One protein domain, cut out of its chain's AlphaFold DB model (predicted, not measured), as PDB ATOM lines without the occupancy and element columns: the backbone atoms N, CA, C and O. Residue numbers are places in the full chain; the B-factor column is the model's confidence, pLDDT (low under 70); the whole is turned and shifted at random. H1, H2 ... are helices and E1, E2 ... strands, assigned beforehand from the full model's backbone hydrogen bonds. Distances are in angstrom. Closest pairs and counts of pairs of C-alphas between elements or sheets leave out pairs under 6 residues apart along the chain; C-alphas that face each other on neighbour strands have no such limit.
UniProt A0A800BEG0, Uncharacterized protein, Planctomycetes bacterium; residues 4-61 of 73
ATOM      1  N   LEU A   4      41.322  56.154   5.459       70.88
ATOM      2  CA  LEU A   4      42.521  55.376   5.165       70.88
ATOM      3  C   LEU A   4      42.200  54.086   4.392       70.88
ATOM      4  O   LEU A   4      42.952  53.693   3.506       70.88
ATOM      5  N   SER A   5      41.044  53.471   4.657       68.69
ATOM      6  CA  SER A   5      40.607  52.253   3.961       68.69
ATOM      7  C   SER A   5      40.220  52.520   2.503       68.69
ATOM      8  O   SER A   5      40.552  51.726   1.629       68.69
ATOM      9  N   PHE A   6      39.585  53.661   2.216       72.38
ATOM     10  CA  PHE A   6      39.244  54.052   0.840       72.38
ATOM     11  C   PHE A   6      40.484  54.319  -0.019       72.38
ATOM     12  O   PHE A   6      40.509  53.960  -1.193       72.38
ATOM     13  N   LEU A   7      41.523  54.913   0.570       74.06
ATOM     14  CA  LEU A   7      42.747  55.265  -0.148       74.06
ATOM     15  C   LEU A   7      43.554  54.015  -0.537       74.06
ATOM     16  O   LEU A   7      44.065  53.940  -1.650       74.06
ATOM     17  N   LEU A   8      43.588  52.998   0.330       72.38
ATOM     18  CA  LEU A   8      44.220  51.708   0.025       72.38
ATOM     19  C   LEU A   8      43.485  50.933  -1.076       72.38
ATOM     20  O   LEU A   8      44.132  50.377  -1.961       72.38
ATOM     21  N   VAL A   9      42.147  50.932  -1.061       72.81
ATOM     22  CA  VAL A   9      41.349  50.289  -2.119       72.81
ATOM     23  C   VAL A   9      41.554  51.000  -3.457       72.81
ATOM     24  O   VAL A   9      41.799  50.339  -4.464       72.81
ATOM     25  N   ALA A  10      41.531  52.335  -3.478       70.38
ATOM     26  CA  ALA A  10      41.773  53.102  -4.700       70.38
ATOM     27  C   ALA A  10      43.181  52.852  -5.272       70.38
ATOM     28  O   ALA A  10      43.333  52.683  -6.481       70.38
ATOM     29  N   LEU A  11      44.198  52.769  -4.407       71.12
ATOM     30  CA  LEU A  11      45.571  52.496  -4.824       71.12
ATOM     31  C   LEU A  11      45.728  51.078  -5.400       71.12
ATOM     32  O   LEU A  11      46.381  50.915  -6.427       71.12
ATOM     33  N   ALA A  12      45.090  50.070  -4.794       67.69
ATOM     34  CA  ALA A  12      45.113  48.690  -5.289       67.69
ATOM     35  C   ALA A  12      44.390  48.524  -6.640       67.69
ATOM     36  O   ALA A  12      44.827  47.759  -7.499       67.69
ATOM     37  N   VAL A  13      43.295  49.259  -6.855       68.88
ATOM     38  CA  VAL A  13      42.580  49.249  -8.139       68.88
ATOM     39  C   VAL A  13      43.410  49.941  -9.225       68.88
ATOM     40  O   VAL A  13      43.533  49.414 -10.330       68.88
ATOM     41  N   ALA A  14      44.045  51.075  -8.912       61.88
ATOM     42  CA  ALA A  14      44.878  51.805  -9.866       61.88
ATOM     43  C   ALA A  14      46.096  50.989 -10.343       61.88
ATOM     44  O   ALA A  14      46.412  51.000 -11.535       61.88
ATOM     45  N   THR A  15      46.758  50.249  -9.448       68.12
ATOM     46  CA  THR A  15      47.898  49.396  -9.822       68.12
ATOM     47  C   THR A  15      47.475  48.202 -10.679       68.12
ATOM     48  O   THR A  15      48.181  47.868 -11.630       68.12
ATOM     49  N   SER A  16      46.310  47.607 -10.408       65.56
ATOM     50  CA  SER A  16      45.760  46.501 -11.206       65.56
ATOM     51  C   SER A  16      45.408  46.931 -12.637       65.56
ATOM     52  O   SER A  16      45.809  46.277 -13.600       65.56
ATOM     53  N   ILE A  17      44.742  48.081 -12.796       64.44
ATOM     54  CA  ILE A  17      44.344  48.603 -14.116       64.44
ATOM     55  C   ILE A  17      45.575  48.946 -14.964       64.44
ATOM     56  O   ILE A  17      45.636  48.586 -16.140       64.44
ATOM     57  N   CYS A  18      46.578  49.599 -14.368       63.81
ATOM     58  CA  CYS A  18      47.804  49.969 -15.074       63.81
ATOM     59  C   CYS A  18      48.595  48.721 -15.522       63.81
ATOM     60  O   CYS A  18      49.093  48.657 -16.650       63.81
ATOM     61  N   ALA A  19      48.636  47.678 -14.679       63.25
ATOM     62  CA  ALA A  19      49.228  46.389 -15.032       63.25
ATOM     63  C   ALA A  19      48.484  45.712 -16.201       63.25
ATOM     64  O   ALA A  19      49.125  45.271 -17.156       63.25
ATOM     65  N   GLN A  20      47.147  45.698 -16.190       62.25
ATOM     66  CA  GLN A  20      46.354  45.143 -17.293       62.25
ATOM     67  C   GLN A  20      46.533  45.926 -18.601       62.25
ATOM     68  O   GLN A  20      46.719  45.314 -19.652       62.25
ATOM     69  N   GLN A  21      46.552  47.262 -18.555       67.88
ATOM     70  CA  GLN A  21      46.792  48.090 -19.743       67.88
ATOM     71  C   GLN A  21      48.170  47.838 -20.351       67.88
ATOM     72  O   GLN A  21      48.270  47.629 -21.557       67.88
ATOM     73  N   SER A  22      49.221  47.770 -19.530       70.00
ATOM     74  CA  SER A  22      50.571  47.492 -20.033       70.00
ATOM     75  C   SER A  22      50.697  46.110 -20.693       70.00
ATOM     76  O   SER A  22      51.408  45.962 -21.691       70.00
ATOM     77  N   PHE A  23      49.967  45.106 -20.194       73.00
ATOM     78  CA  PHE A  23      49.895  43.781 -20.810       73.00
ATOM     79  C   PHE A  23      49.171  43.818 -22.164       73.00
ATOM     80  O   PHE A  23      49.698  43.310 -23.158       73.00
ATOM     81  N   VAL A  24      48.006  44.470 -22.225       75.81
ATOM     82  CA  VAL A  24      47.229  44.632 -23.464       75.81
ATOM     83  C   VAL A  24      48.018  45.420 -24.512       75.81
ATOM     84  O   VAL A  24      48.102  44.986 -25.660       75.81
ATOM     85  N   ASP A  25      48.680  46.513 -24.128       78.25
ATOM     86  CA  ASP A  25      49.513  47.319 -25.030       78.25
ATOM     87  C   ASP A  25      50.711  46.533 -25.575       78.25
ATOM     88  O   ASP A  25      51.065  46.654 -26.752       78.25
ATOM     89  N   SER A  26      51.333  45.698 -24.740       78.00
ATOM     90  CA  SER A  26      52.427  44.821 -25.162       78.00
ATOM     91  C   SER A  26      51.952  43.775 -26.177       78.00
ATOM     92  O   SER A  26      52.618  43.552 -27.194       78.00
ATOM     93  N   MET A  27      50.775  43.176 -25.959       72.81
ATOM     94  CA  MET A  27      50.171  42.248 -26.919       72.81
ATOM     95  C   MET A  27      49.787  42.945 -28.224       72.81
ATOM     96  O   MET A  27      50.135  42.443 -29.293       72.81
ATOM     97  N   ASN A  28      49.165  44.124 -28.154       77.56
ATOM     98  CA  ASN A  28      48.798  44.908 -29.332       77.56
ATOM     99  C   ASN A  28      50.018  45.268 -30.180       77.56
ATOM    100  O   ASN A  28      49.978  45.101 -31.396       77.56
ATOM    101  N   LYS A  29      51.129  45.693 -29.564       80.44
ATOM    102  CA  LYS A  29      52.375  45.989 -30.295       80.44
ATOM    103  C   LYS A  29      52.941  44.756 -30.999       80.44
ATOM    104  O   LYS A  29      53.384  44.851 -32.141       80.44
ATOM    105  N   ARG A  30      52.921  43.596 -30.336       75.62
ATOM    106  CA  ARG A  30      53.390  42.329 -30.923       75.62
ATOM    107  C   ARG A  30      52.494  41.859 -32.063       75.62
ATOM    108  O   ARG A  30      53.015  41.364 -33.058       75.62
ATOM    109  N   PHE A  31      51.182  42.015 -31.909       75.62
ATOM    110  CA  PHE A  31      50.208  41.666 -32.933       75.62
ATOM    111  C   PHE A  31      50.360  42.589 -34.141       75.62
ATOM    112  O   PHE A  31      50.665  42.106 -35.222       75.62
ATOM    113  N   ALA A  32      50.308  43.908 -33.942       76.44
ATOM    114  CA  ALA A  32      50.457  44.895 -35.010       76.44
ATOM    115  C   ALA A  32      51.756  44.728 -35.820       76.44
ATOM    116  O   ALA A  32      51.742  44.929 -37.028       76.44
ATOM    117  N   GLY A  33      52.862  44.322 -35.185       79.38
ATOM    118  CA  GLY A  33      54.129  44.064 -35.878       79.38
ATOM    119  C   GLY A  33      54.181  42.760 -36.690       79.38
ATOM    120  O   GLY A  33      55.115  42.579 -37.467       79.38
ATOM    121  N   ARG A  34      53.228  41.839 -36.499       78.56
ATOM    122  CA  ARG A  34      53.132  40.557 -37.224       78.56
ATOM    123  C   ARG A  34      51.857  40.425 -38.057       78.56
ATOM    124  O   ARG A  34      51.714  39.443 -38.781       78.56
ATOM    125  N   SER A  35      50.939  41.379 -37.941       81.81
ATOM    126  CA  SER A  35      49.717  41.413 -38.730       81.81
ATOM    127  C   SER A  35      50.036  41.728 -40.193       81.81
ATOM    128  O   SER A  35      50.832  42.632 -40.452       81.81
ATOM    129  N   PRO A  36      49.402  41.029 -41.150       83.94
ATOM    130  CA  PRO A  36      49.484  41.387 -42.564       83.94
ATOM    131  C   PRO A  36      48.975  42.814 -42.801       83.94
ATOM    132  O   PRO A  36      48.026  43.251 -42.136       83.94
ATOM    133  N   ALA A  37      49.571  43.535 -43.751       85.12
ATOM    134  CA  ALA A  37      49.071  44.840 -44.159       85.12
ATOM    135  C   ALA A  37      47.803  44.703 -45.020       85.12
ATOM    136  O   ALA A  37      47.464  43.635 -45.536       85.12
ATOM    137  N   ALA A  38      47.072  45.807 -45.196       83.62
ATOM    138  CA  ALA A  38      45.916  45.821 -46.085       83.62
ATOM    139  C   ALA A  38      46.351  45.534 -47.533       83.62
ATOM    140  O   ALA A  38      47.177  46.253 -48.089       83.62
ATOM    141  N   GLY A  39      45.765  44.499 -48.137       85.44
ATOM    142  CA  GLY A  39      46.115  44.032 -49.482       85.44
ATOM    143  C   GLY A  39      47.106  42.866 -49.507       85.44
ATOM    144  O   GLY A  39      47.214  42.212 -50.543       85.44
ATOM    145  N   ASP A  40      47.759  42.552 -48.384       86.25
ATOM    146  CA  ASP A  40      48.584  41.350 -48.276       86.25
ATOM    147  C   ASP A  40      47.718  40.087 -48.282       86.25
ATOM    148  O   ASP A  40      46.541  40.080 -47.898       86.25
ATOM    149  N   MET A  41      48.325  38.975 -48.697       83.00
ATOM    150  CA  MET A  41      47.687  37.673 -48.567       83.00
ATOM    151  C   MET A  41      47.541  37.305 -47.088       83.00
ATOM    152  O   MET A  41      48.485  37.424 -46.307       83.00
ATOM    153  N   LEU A  42      46.360  36.801 -46.719       82.31
ATOM    154  CA  LEU A  42      46.166  36.193 -45.405       82.31
ATOM    155  C   LEU A  42      47.121  34.999 -45.240       82.31
ATOM    156  O   LEU A  42      47.298  34.233 -46.195       82.31
ATOM    157  N   PRO A  43      47.718  34.822 -44.047       81.44
ATOM    158  CA  PRO A  43      48.580  33.685 -43.772       81.44
ATOM    159  C   PRO A  43      47.785  32.385 -43.876       81.44
ATOM    160  O   PRO A  43      46.584  32.355 -43.599       81.44
ATOM    161  N   ASP A  44      48.459  31.301 -44.251       85.56
ATOM    162  CA  ASP A  44      47.857  29.979 -44.128       85.56
ATOM    163  C   ASP A  44      47.843  29.599 -42.646       85.56
ATOM    164  O   ASP A  44      48.883  29.585 -41.983       85.56
ATOM    165  N   ALA A  45      46.648  29.392 -42.106       86.06
ATOM    166  CA  ALA A  45      46.439  29.106 -40.699       86.06
ATOM    167  C   ALA A  45      45.364  28.037 -40.561       86.06
ATOM    168  O   ALA A  45      44.311  28.108 -41.196       86.06
ATOM    169  N   GLU A  46      45.633  27.067 -39.698       91.31
ATOM    170  CA  GLU A  46      44.725  25.979 -39.363       91.31
ATOM    171  C   GLU A  46      44.544  25.950 -37.844       91.31
ATOM    172  O   GLU A  46      45.436  26.328 -37.079       91.31
ATOM    173  N   GLY A  47      43.367  25.542 -37.400       88.81
ATOM    174  CA  GLY A  47      43.008  25.458 -35.996       88.81
ATOM    175  C   GLY A  47      41.799  24.560 -35.799       88.81
ATOM    176  O   GLY A  47      41.391  23.835 -36.705       88.81
ATOM    177  N   CYS A  48      41.217  24.630 -34.609       90.88
ATOM    178  CA  CYS A  48      39.986  23.923 -34.295       90.88
ATOM    179  C   CYS A  48      38.930  24.911 -33.807       90.88
ATOM    180  O   CYS A  48      39.236  25.880 -33.107       90.88
ATOM    181  N   HIS A  49      37.680  24.645 -34.157       87.19
ATOM    182  CA  HIS A  49      36.528  25.266 -33.527       87.19
ATOM    183  C   HIS A  49      36.405  24.816 -32.062       87.19
ATOM    184  O   HIS A  49      37.052  23.866 -31.620       87.19
ATOM    185  N   GLY A  50      35.551  25.497 -31.290       85.12
ATOM    186  CA  GLY A  50      35.334  25.172 -29.873       85.12
ATOM    187  C   GLY A  50      34.758  23.771 -29.627       85.12
ATOM    188  O   GLY A  50      34.872  23.256 -28.520       85.12
ATOM    189  N   ASP A  51      34.177  23.145 -30.651       91.25
ATOM    190  CA  ASP A  51      33.690  21.761 -30.637       91.25
ATOM    191  C   ASP A  51      34.762  20.728 -31.047       91.25
ATOM    192  O   ASP A  51      34.490  19.529 -31.073       91.25
ATOM    193  N   GLY A  52      35.980  21.179 -31.361       90.81
ATOM    194  CA  GLY A  52      37.090  20.338 -31.805       90.81
ATOM    195  C   GLY A  52      37.100  20.024 -33.303       90.81
ATOM    196  O   GLY A  52      38.025  19.352 -33.759       90.81
ATOM    197  N   SER A  53      36.125  20.503 -34.082       94.19
ATOM    198  CA  SER A  53      36.147  20.343 -35.538       94.19
ATOM    199  C   SER A  53      37.263  21.191 -36.174       94.19
ATOM    200  O   SER A  53      37.558  22.284 -35.684       94.19
ATOM    201  N   PRO A  54      37.929  20.704 -37.239       93.69
ATOM    202  CA  PRO A  54      39.023  21.432 -37.869       93.69
ATOM    203  C   PRO A  54      38.512  22.679 -38.598       93.69
ATOM    204  O   PRO A  54      37.444  22.669 -39.208       93.69
ATOM    205  N   PHE A  55      39.315  23.736 -38.574       90.75
ATOM    206  CA  PHE A  55      39.075  25.000 -39.257       90.75
ATOM    207  C   PHE A  55      40.340  25.424 -40.000       90.75
ATOM    208  O   PHE A  55      41.401  25.529 -39.386       90.75
ATOM    209  N   ALA A  56      40.236  25.727 -41.293       91.50
ATOM    210  CA  ALA A  56      41.325  26.341 -42.039       91.50
ATOM    211  C   ALA A  56      40.926  27.737 -42.523       91.50
ATOM    212  O   ALA A  56      39.856  27.952 -43.093       91.50
ATOM    213  N   LEU A  57      41.826  28.705 -42.360       88.62
ATOM    214  CA  LEU A  57      41.582  30.091 -42.753       88.62
ATOM    215  C   LEU A  57      41.394  30.240 -44.272       88.62
ATOM    216  O   LEU A  57      40.698  31.137 -44.744       88.62
ATOM    217  N   LYS A  58      41.960  29.325 -45.066       88.69
ATOM    218  CA  LYS A  58      41.730  29.266 -46.517       88.69
ATOM    219  C   LYS A  58      40.260  29.034 -46.888       88.69
ATOM    220  O   LYS A  58      39.839  29.495 -47.950       88.69
ATOM    221  N   ASP A  59      39.471  28.418 -46.010       89.31
ATOM    222  CA  ASP A  59      38.056  28.109 -46.252       89.31
ATOM    223  C   ASP A  59      37.159  29.357 -46.154       89.31
ATOM    224  O   ASP A  59      35.992  29.345 -46.566       89.31
ATOM    225  N   THR A  60      37.695  30.470 -45.641       87.81
ATOM    226  CA  THR A  60      36.986  31.752 -45.547       87.81
ATOM    227  C   THR A  60      37.228  32.665 -46.754       87.81
ATOM    228  O   THR A  60      36.716  33.787 -46.797       87.81
ATOM    229  N   ARG A  61      37.985  32.211 -47.762       86.75
ATOM    230  CA  ARG A  61      38.228  32.974 -48.997       86.75
ATOM    231  C   ARG A  61      36.915  33.290 -49.721       86.75
ATOM    232  O   ARG A  61      36.024  32.454 -49.827       86.75
TER     233      ARG A  61
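What this domain is: This is residues 4 to 61 of the 73 residues of an uncharacterized protein of Planctomycetes bacterium (UniProt A0A800BEG0). One long helix, H1, sticks out as a free arm, and a loop leads from its end to a small head, the hairpin of E1 and E2 with the one-turn helix H2 after it. The printed part has 58 residues, with H1, E1, E2 and H2 in that order, an antiparallel sheet E1 - E2, and the class mostly helix. It is extended, with a radius of gyration of the C-alphas of 19.7 A and spans of 58 by 31 by 12 A.

Where its parts are: H1, residues 4 to 32, begins at C-alpha 4 (42.521, 55.376, 5.165) and is 42.3 A long. E1 is residues 46 to 48, E2 residues 54 to 56. H2, residues 57 to 60, ends at C-alpha 60 (36.986, 31.752, -45.547).

How they stand to each other: H1 is apart from E2 and H2. In H1 every O i to N i+4 pair is within hydrogen-bond range; H2 is too short for such a pair. E1 and E2 form an antiparallel hairpin at 148 degrees, with N 47 and O 55 2.8 A apart, within hydrogen-bond range. The closest C-alphas of E1 and H2, those of Glu 46 and Leu 57, are 6.2 A apart.

The domain as a whole: The C-alphas farthest apart, of Leu 4 and Arg 61, are 58.8 A apart. The printed part has no cut. The link from H1 to E1 is long. Residues 5 and 12 to 21 have pLDDT under 70.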